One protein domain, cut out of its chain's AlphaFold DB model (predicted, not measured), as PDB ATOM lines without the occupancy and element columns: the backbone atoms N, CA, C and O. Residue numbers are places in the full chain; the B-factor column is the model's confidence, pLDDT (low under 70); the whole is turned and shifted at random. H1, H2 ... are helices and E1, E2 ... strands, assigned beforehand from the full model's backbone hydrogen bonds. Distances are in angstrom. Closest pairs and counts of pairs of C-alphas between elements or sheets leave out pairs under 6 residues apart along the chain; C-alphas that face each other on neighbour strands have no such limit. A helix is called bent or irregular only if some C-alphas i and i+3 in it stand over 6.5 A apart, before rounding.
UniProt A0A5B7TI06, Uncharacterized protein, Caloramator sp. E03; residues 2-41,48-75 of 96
ATOM      1  N   GLN A   2     149.851 -39.653-171.432       47.28
ATOM      2  CA  GLN A   2     150.629 -38.466-171.858       47.28
ATOM      3  C   GLN A   2     151.955 -38.771-172.593       47.28
ATOM      4  O   GLN A   2     152.254 -38.103-173.577       47.28
ATOM      5  N   ASN A   3     152.715 -39.807-172.207       44.91
ATOM      6  CA  ASN A   3     154.002 -40.120-172.864       44.91
ATOM      7  C   ASN A   3     153.864 -40.502-174.352       44.91
ATOM      8  O   ASN A   3     154.732 -40.178-175.160       44.91
ATOM      9  N   TYR A   4     152.753 -41.145-174.731       54.62
ATOM     10  CA  TYR A   4     152.458 -41.451-176.136       54.62
ATOM     11  C   TYR A   4     152.097 -40.190-176.926       54.62
ATOM     12  O   TYR A   4     152.486 -40.065-178.083       54.62
ATOM     13  N   SER A   5     151.416 -39.232-176.289       58.47
ATOM     14  CA  SER A   5     151.067 -37.950-176.904       58.47
ATOM     15  C   SER A   5     152.311 -37.104-177.182       58.47
ATOM     16  O   SER A   5     152.443 -36.591-178.286       58.47
ATOM     17  N   TYR A   6     153.274 -37.042-176.255       57.50
ATOM     18  CA  TYR A   6     154.537 -36.323-176.470       57.50
ATOM     19  C   TYR A   6     155.341 -36.878-177.659       57.50
ATOM     20  O   TYR A   6     155.736 -36.129-178.552       57.50
ATOM     21  N   SER A   7     155.552 -38.201-177.709       59.28
ATOM     22  CA  SER A   7     156.308 -38.835-178.800       59.28
ATOM     23  C   SER A   7     155.595 -38.712-180.151       59.28
ATOM     24  O   SER A   7     156.248 -38.525-181.181       59.28
ATOM     25  N   PHE A   8     154.263 -38.811-180.159       65.88
ATOM     26  CA  PHE A   8     153.460 -38.630-181.366       65.88
ATOM     27  C   PHE A   8     153.524 -37.185-181.870       65.88
ATOM     28  O   PHE A   8     153.804 -36.968-183.046       65.88
ATOM     29  N   ASN A   9     153.366 -36.202-180.978       60.22
ATOM     30  CA  ASN A   9     153.465 -34.784-181.320       60.22
ATOM     31  C   ASN A   9     154.868 -34.412-181.822       60.22
ATOM     32  O   ASN A   9     154.978 -33.658-182.781       60.22
ATOM     33  N   CYS A  10     155.932 -34.998-181.259       61.28
ATOM     34  CA  CYS A  10     157.311 -34.807-181.742       61.28
ATOM     35  C   CYS A  10     157.459 -35.252-183.192       61.28
ATOM     36  O   CYS A  10     157.956 -34.512-184.044       61.28
ATOM     37  N   THR A  11     156.945 -36.443-183.484       66.00
ATOM     38  CA  THR A  11     156.991 -37.012-184.828       66.00
ATOM     39  C   THR A  11     156.163 -36.175-185.804       66.00
ATOM     40  O   THR A  11     156.646 -35.837-186.880       66.00
ATOM     41  N   ALA A  12     154.943 -35.788-185.417       65.12
ATOM     42  CA  ALA A  12     154.063 -34.972-186.247       65.12
ATOM     43  C   ALA A  12     154.680 -33.603-186.570       65.12
ATOM     44  O   ALA A  12     154.729 -33.218-187.733       65.12
ATOM     45  N   LEU A  13     155.224 -32.893-185.579       63.12
ATOM     46  CA  LEU A  13     155.804 -31.573-185.812       63.12
ATOM     47  C   LEU A  13     157.074 -31.631-186.677       63.12
ATOM     48  O   LEU A  13     157.248 -30.805-187.571       63.12
ATOM     49  N   THR A  14     157.927 -32.636-186.451       60.81
ATOM     50  CA  THR A  14     159.176 -32.819-187.213       60.81
ATOM     51  C   THR A  14     158.888 -33.163-188.674       60.81
ATOM     52  O   THR A  14     159.485 -32.580-189.575       60.81
ATOM     53  N   LEU A  15     157.941 -34.079-188.922       66.00
ATOM     54  CA  LEU A  15     157.584 -34.514-190.276       66.00
ATOM     55  C   LEU A  15     156.932 -33.403-191.102       66.00
ATOM     56  O   LEU A  15     157.167 -33.324-192.304       66.00
ATOM     57  N   TRP A  16     156.103 -32.568-190.476       65.88
ATOM     58  CA  TRP A  16     155.350 -31.537-191.189       65.88
ATOM     59  C   TRP A  16     156.143 -30.250-191.398       65.88
ATOM     60  O   TRP A  16     155.938 -29.576-192.404       65.88
ATOM     61  N   HIS A  17     157.048 -29.907-190.476       65.75
ATOM     62  CA  HIS A  17     157.719 -28.607-190.499       65.75
ATOM     63  C   HIS A  17     159.229 -28.668-190.762       65.75
ATOM     64  O   HIS A  17     159.822 -27.615-190.974       65.75
ATOM     65  N   ASN A  18     159.853 -29.856-190.807       69.00
ATOM     66  CA  ASN A  18     161.308 -30.016-190.976       69.00
ATOM     67  C   ASN A  18     162.112 -29.142-189.987       69.00
ATOM     68  O   ASN A  18     163.109 -28.521-190.353       69.00
ATOM     69  N   LEU A  19     161.618 -29.055-188.749       70.38
ATOM     70  CA  LEU A  19     162.187 -28.250-187.671       70.38
ATOM     71  C   LEU A  19     162.868 -29.147-186.639       70.38
ATOM     72  O   LEU A  19     162.368 -30.223-186.306       70.38
ATOM     73  N   ASP A  20     163.976 -28.661-186.097       73.50
ATOM     74  CA  ASP A  20     164.703 -29.234-184.973       73.50
ATOM     75  C   ASP A  20     164.372 -28.499-183.663       73.50
ATOM     76  O   ASP A  20     164.255 -27.275-183.609       73.50
ATOM     77  N   GLY A  21     164.182 -29.254-182.579       78.75
ATOM     78  CA  GLY A  21     163.828 -28.686-181.281       78.75
ATOM     79  C   GLY A  21     163.443 -29.735-180.243       78.75
ATOM     80  O   GLY A  21     163.363 -30.930-180.533       78.75
ATOM     81  N   SER A  22     163.193 -29.278-179.019       80.00
ATOM     82  CA  SER A  22     162.583 -30.092-177.968       80.00
ATOM     83  C   SER A  22     161.116 -29.724-177.847       80.00
ATOM     84  O   SER A  22     160.766 -28.545-177.865       80.00
ATOM     85  N   ILE A  23     160.247 -30.713-177.649       81.88
ATOM     86  CA  ILE A  23     158.876 -30.407-177.251       81.88
ATOM     87  C   ILE A  23     158.866 -30.045-175.770       81.88
ATOM     88  O   ILE A  23     159.497 -30.693-174.937       81.88
ATOM     89  N   THR A  24     158.145 -28.989-175.439       82.19
ATOM     90  CA  THR A  24     157.881 -28.562-174.071       82.19
ATOM     91  C   THR A  24     156.405 -28.734-173.764       82.19
ATOM     92  O   THR A  24     155.539 -28.590-174.628       82.19
ATOM     93  N   ILE A  25     156.121 -29.094-172.515       84.19
ATOM     94  CA  ILE A  25     154.759 -29.297-172.023       84.19
ATOM     95  C   ILE A  25     154.365 -28.037-171.258       84.19
ATOM     96  O   ILE A  25     154.925 -27.751-170.198       84.19
ATOM     97  N   HIS A  26     153.405 -27.293-171.795       82.38
ATOM     98  CA  HIS A  26     152.879 -26.077-171.190       82.38
ATOM     99  C   HIS A  26     151.515 -26.371-170.580       82.38
ATOM    100  O   HIS A  26     150.591 -26.804-171.261       82.38
ATOM    101  N   ARG A  27     151.373 -26.157-169.272       77.44
ATOM    102  CA  ARG A  27     150.090 -26.352-168.591       77.44
ATOM    103  C   ARG A  27     149.173 -25.171-168.910       77.44
ATOM    104  O   ARG A  27     149.513 -24.038-168.588       77.44
ATOM    105  N   THR A  28     148.021 -25.445-169.516       77.50
ATOM    106  CA  THR A  28     147.004 -24.436-169.873       77.50
ATOM    107  C   THR A  28     145.762 -24.507-168.982       77.50
ATOM    108  O   THR A  28     144.923 -23.614-169.028       77.50
ATOM    109  N   GLY A  29     145.648 -25.541-168.139       73.75
ATOM    110  CA  GLY A  29     144.560 -25.691-167.174       73.75
ATOM    111  C   GLY A  29     144.822 -26.775-166.127       73.75
ATOM    112  O   GLY A  29     145.927 -27.306-166.004       73.75
ATOM    113  N   GLU A  30     143.790 -27.127-165.362       63.25
ATOM    114  CA  GLU A  30     143.921 -28.013-164.199       63.25
ATOM    115  C   GLU A  30     144.334 -29.448-164.585       63.25
ATOM    116  O   GLU A  30     145.128 -30.059-163.873       63.25
ATOM    117  N   TYR A  31     143.943 -29.914-165.779       67.31
ATOM    118  CA  TYR A  31     144.365 -31.192-166.383       67.31
ATOM    119  C   TYR A  31     144.650 -31.088-167.894       67.31
ATOM    120  O   TYR A  31     144.697 -32.096-168.599       67.31
ATOM    121  N   SER A  32     144.857 -29.868-168.394       69.88
ATOM    122  CA  SER A  32     145.087 -29.592-169.816       69.88
ATOM    123  C   SER A  32     146.526 -29.157-170.049       69.88
ATOM    124  O   SER A  32     147.057 -28.299-169.336       69.88
ATOM    125  N   VAL A  33     147.153 -29.760-171.057       77.00
ATOM    126  CA  VAL A  33     148.514 -29.443-171.483       77.00
ATOM    127  C   VAL A  33     148.535 -29.154-172.976       77.00
ATOM    128  O   VAL A  33     147.871 -29.837-173.753       77.00
ATOM    129  N   ASP A  34     149.307 -28.146-173.347       80.44
ATOM    130  CA  ASP A  34     149.652 -27.808-174.716       80.44
ATOM    131  C   ASP A  34     151.108 -28.210-174.991       80.44
ATOM    132  O   ASP A  34     151.960 -28.160-174.097       80.44
ATOM    133  N   TYR A  35     151.384 -28.645-176.218       79.19
ATOM    134  CA  TYR A  35     152.707 -29.103-176.638       79.19
ATOM    135  C   TYR A  35     153.278 -28.119-177.645       79.19
ATOM    136  O   TYR A  35     152.738 -27.952-178.734       79.19
ATOM    137  N   GLN A  36     154.398 -27.501-177.289       81.44
ATOM    138  CA  GLN A  36     155.037 -26.480-178.114       81.44
ATOM    139  C   GLN A  36     156.454 -26.908-178.474       81.44
ATOM    140  O   GLN A  36     157.114 -27.607-177.704       81.44
ATOM    141  N   LEU A  37     156.925 -26.508-179.656       82.12
ATOM    142  CA  LEU A  37     158.321 -26.696-180.034       82.12
ATOM    143  C   LEU A  37     159.147 -25.554-179.468       82.12
ATOM    144  O   LEU A  37     158.991 -24.406-179.880       82.12
ATOM    145  N   THR A  38     160.045 -25.889-178.555       82.94
ATOM    146  CA  THR A  38     161.024 -24.957-178.012       82.94
ATOM    147  C   THR A  38     162.387 -25.263-178.611       82.94
ATOM    148  O   THR A  38     162.762 -26.424-178.811       82.94
ATOM    149  N   LYS A  39     163.149 -24.214-178.912       83.06
ATOM    150  CA  LYS A  39     164.497 -24.369-179.450       83.06
ATOM    151  C   LYS A  39     165.414 -25.040-178.432       83.06
ATOM    152  O   LYS A  39     165.293 -24.838-177.225       83.06
ATOM    153  N   LEU A  40     166.379 -25.811-178.927       80.62
ATOM    154  CA  LEU A  40     167.334 -26.520-178.072       80.62
ATOM    155  C   LEU A  40     168.175 -25.567-177.213       80.62
ATOM    156  O   LEU A  40     168.440 -25.886-176.057       80.62
ATOM    157  N   GLU A  41     168.531 -24.390-177.735       80.81
ATOM    158  CA  GLU A  41     169.280 -23.352-177.006       80.81
ATOM    159  C   GLU A  41     168.581 -22.888-175.716       80.81
ATOM    160  O   GLU A  41     169.239 -22.578-174.723       80.81
ATOM    161  N   LYS A  48     165.302 -27.130-163.950       80.94
ATOM    162  CA  LYS A  48     164.149 -26.627-163.204       80.94
ATOM    163  C   LYS A  48     164.346 -26.952-161.723       80.94
ATOM    164  O   LYS A  48     164.204 -28.107-161.332       80.94
ATOM    165  N   GLN A  49     164.699 -25.940-160.936       86.31
ATOM    166  CA  GLN A  49     164.797 -26.062-159.483       86.31
ATOM    167  C   GLN A  49     163.405 -26.107-158.852       86.31
ATOM    168  O   GLN A  49     162.441 -25.579-159.414       86.31
ATOM    169  N   MET A  50     163.306 -26.764-157.700       82.44
ATOM    170  CA  MET A  50     162.086 -26.763-156.902       82.44
ATOM    171  C   MET A  50     161.892 -25.358-156.308       82.44
ATOM    172  O   MET A  50     162.808 -24.876-155.649       82.44
ATOM    173  N   PRO A  51     160.756 -24.682-156.561       85.00
ATOM    174  CA  PRO A  51     160.471 -23.390-155.947       85.00
ATOM    175  C   PRO A  51     160.286 -23.520-154.434       85.00
ATOM    176  O   PRO A  51     159.663 -24.480-153.978       85.00
ATOM    177  N   ASP A  52     160.728 -22.516-153.677       83.69
ATOM    178  CA  ASP A  52     160.597 -22.488-152.212       83.69
ATOM    179  C   ASP A  52     159.126 -22.514-151.755       83.69
ATOM    180  O   ASP A  52     158.804 -23.062-150.709       83.69
ATOM    181  N   GLU A  53     158.201 -22.019-152.584       83.88
ATOM    182  CA  GLU A  53     156.746 -22.059-152.346       83.88
ATOM    183  C   GLU A  53     156.181 -23.486-152.218       83.88
ATOM    184  O   GLU A  53     155.059 -23.692-151.741       83.88
ATOM    185  N   PHE A  54     156.929 -24.492-152.678       82.75
ATOM    186  CA  PHE A  54     156.545 -25.898-152.572       82.75
ATOM    187  C   PHE A  54     156.946 -26.528-151.240       82.75
ATOM    188  O   PHE A  54     156.490 -27.633-150.941       82.75
ATOM    189  N   ILE A  55     157.751 -25.833-150.440       85.69
ATOM    190  CA  ILE A  55     158.244 -26.264-149.136       85.69
ATOM    191  C   ILE A  55     157.492 -25.474-148.059       85.69
ATOM    192  O   ILE A  55     157.228 -24.281-148.206       85.69
ATOM    193  N   ASN A  56     157.060 -26.141-146.989       85.75
ATOM    194  CA  ASN A  56     156.391 -25.456-145.889       85.75
ATOM    195  C   ASN A  56     157.376 -24.624-145.045       85.75
ATOM    196  O   ASN A  56     158.583 -24.824-145.076       85.75
ATOM    197  N   SER A  57     156.854 -23.708-144.226       81.44
ATOM    198  CA  SER A  57     157.674 -22.838-143.364       81.44
ATOM    199  C   SER A  57     158.519 -23.586-142.325       81.44
ATOM    200  O   SER A  57     159.463 -23.018-141.790       81.44
ATOM    201  N   GLU A  58     158.161 -24.832-142.009       81.75
ATOM    202  CA  GLU A  58     158.900 -25.702-141.086       81.75
ATOM    203  C   GLU A  58     159.928 -26.607-141.792       81.75
ATOM    204  O   GLU A  58     160.552 -27.431-141.127       81.75
ATOM    205  N   ASP A  59     160.081 -26.479-143.118       77.25
ATOM    206  CA  ASP A  59     161.013 -27.235-143.976       77.25
ATOM    207  C   ASP A  59     160.931 -28.770-143.816       77.25
ATOM    208  O   ASP A  59     161.888 -29.514-144.019       77.25
ATOM    209  N   ASN A  60     159.764 -29.268-143.404       81.94
ATOM    210  CA  ASN A  60     159.539 -30.677-143.082       81.94
ATOM    211  C   ASN A  60     158.470 -31.336-143.965       81.94
ATOM    212  O   ASN A  60     158.338 -32.559-143.954       81.94
ATOM    213  N   ASN A  61     157.704 -30.549-144.727       84.44
ATOM    214  CA  ASN A  61     156.625 -31.033-145.580       84.44
ATOM    215  C   ASN A  61     156.465 -30.186-146.846       84.44
ATOM    216  O   ASN A  61     156.909 -29.044-146.940       84.44
ATOM    217  N   VAL A  62     155.764 -30.760-147.822       84.75
ATOM    218  CA  VAL A  62     155.393 -30.083-149.067       84.75
ATOM    219  C   VAL A  62     154.061 -29.346-148.929       84.75
ATOM    220  O   VAL A  62     153.149 -29.814-148.243       84.75
ATOM    221  N   THR A  63     153.930 -28.200-149.596       88.56
ATOM    222  CA  THR A  63     152.707 -27.386-149.561       88.56
ATOM    223  C   THR A  63     151.603 -27.959-150.454       88.56
ATOM    224  O   THR A  63     151.820 -28.823-151.310       88.56
ATOM    225  N   GLU A  64     150.381 -27.447-150.292       85.62
ATOM    226  CA  GLU A  64     149.258 -27.805-151.165       85.62
ATOM    227  C   GLU A  64     149.535 -27.450-152.637       85.62
ATOM    228  O   GLU A  64     149.144 -28.192-153.540       85.62
ATOM    229  N   ALA A  65     150.297 -26.379-152.891       83.62
ATOM    230  CA  ALA A  65     150.721 -25.984-154.234       83.62
ATOM    231  C   ALA A  65     151.533 -27.088-154.930       83.62
ATOM    232  O   ALA A  65     151.311 -27.381-156.108       83.62
ATOM    233  N   PHE A  66     152.408 -27.778-154.191       84.75
ATOM    234  CA  PHE A  66     153.134 -28.933-154.716       84.75
ATOM    235  C   PHE A  66     152.193 -30.098-155.044       84.75
ATOM    236  O   PHE A  66     152.317 -30.739-156.090       84.75
ATOM    237  N   ARG A  67     151.202 -30.357-154.185       83.25
ATOM    238  CA  ARG A  67     150.212 -31.416-154.412       83.25
ATOM    239  C   ARG A  67     149.397 -31.155-155.685       83.25
ATOM    240  O   ARG A  67     149.264 -32.059-156.512       83.25
ATOM    241  N   HIS A  68     148.943 -29.922-155.901       83.19
ATOM    242  CA  HIS A  68     148.254 -29.497-157.132       83.19
ATOM    243  C   HIS A  68     149.140 -29.528-158.386       83.19
ATOM    244  O   HIS A  68     148.641 -29.629-159.512       83.19
ATOM    245  N   TYR A  69     150.460 -29.449-158.211       83.56
ATOM    246  CA  TYR A  69     151.430 -29.607-159.293       83.56
ATOM    247  C   TYR A  69     151.652 -31.082-159.672       83.56
ATOM    248  O   TYR A  69     151.683 -31.405-160.858       83.56
ATOM    249  N   VAL A  70     151.778 -31.983-158.692       82.56
ATOM    250  CA  VAL A  70     152.162 -33.390-158.923       82.56
ATOM    251  C   VAL A  70     150.988 -34.297-159.294       82.56
ATOM    252  O   VAL A  70     151.162 -35.206-160.107       82.56
ATOM    253  N   LEU A  71     149.792 -34.073-158.740       81.06
ATOM    254  CA  LEU A  71     148.643 -34.969-158.945       81.06
ATOM    255  C   LEU A  71     148.305 -35.231-160.432       81.06
ATOM    256  O   LEU A  71     148.134 -36.400-160.792       81.06
ATOM    257  N   PRO A  72     148.286 -34.225-161.328       78.06
ATOM    258  CA  PRO A  72     148.034 -34.457-162.753       78.06
ATOM    259  C   PRO A  72     149.156 -35.214-163.479       78.06
ATOM    260  O   PRO A  72     148.908 -35.807-164.528       78.06
ATOM    261  N   LEU A  73     150.385 -35.189-162.947       78.31
ATOM    262  CA  LEU A  73     151.553 -35.843-163.549       78.31
ATOM    263  C   LEU A  73     151.596 -37.344-163.250       78.31
ATOM    264  O   LEU A  73     152.048 -38.120-164.087       78.31
ATOM    265  N   LEU A  74     151.133 -37.751-162.064       75.12
ATOM    266  CA  LEU A  74     151.104 -39.158-161.657       75.12
ATOM    267  C   LEU A  74     150.118 -39.975-162.502       75.12
ATOM    268  O   LEU A  74     150.415 -41.109-162.884       75.12
ATOM    269  N   GLY A  75     148.960 -39.392-162.824       70.25
ATOM    270  CA  GLY A  75     147.889 -40.095-163.528       70.25
ATOM    271  C   GLY A  75     147.348 -41.306-162.749       70.25
ATOM    272  O   GLY A  75     147.749 -41.592-161.624       70.25
TER     273      GLY A  75
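AT A GLANCE: This is residues 2 to 41 and 48 to 75 of the 96 residues of an uncharacterized protein of Caloramator sp. E03 (UniProt A0A5B7TI06). A helix, H1, lies over one face of a two-stranded hairpin, E1 and E2, at one end of a long, loose shape; at the other end are the helix H2 and a long stretch with no named element, residues 48 to 63. The 68 printed residues include two named helices and two named strands, in the order H1, E1, E2, H2. The strands form an antiparallel sheet, and the class is mixed, helices and strands. The whole is loose and elongated, with a radius of gyration of the C-alphas of 15.8 A and spans of 50 by 27 by 16 A.

HOW THE PARTS SIT: H1, residues 2 to 17, comes closest to E1, residues 22 to 27, at the C-alphas of Cys 10 and Ile 23, 6.5 A apart. Its closest C-alphas to E2, residues 33 to 38, are those of Asn 9 and Tyr 35, 7.4 A apart. E1 and E2 are a hairpin, with 148 degrees between their directions; N 24 and O 36, 2.8 A, and N 34 and O 26, 2.8 A, are within hydrogen-bond range. H2, residues 64 to 74, is apart from H1 and from E1. In H1 every O i to N i+4 pair is within hydrogen-bond range, in H2 5 of 7.

IN THESE COORDINATES: H1 begins at C-alpha 2, (150.629, -38.466, -171.858), and is 22.2 A long. E1 is 16.1 A long and E2 14.8 A. H2 is 15.6 A long and ends at C-alpha 74, (151.104, -39.158, -161.657). It is irregular, but only just: C-alphas 69 and 72 are 6.9 A apart.

THE WHOLE: The C-alphas farthest apart, those of Trp 16 and Glu 58, are 50.6 A apart. The links H1 to E1 and E1 to E2 are tight. The link E2 to H2 runs across the cut, where residues 42 to 47 are not printed; C-alphas 41 and 48 are 15.1 A apart. The mean pLDDT of the printed part is 75.4, with residues 2 to 18 and 30 to 32 under 70.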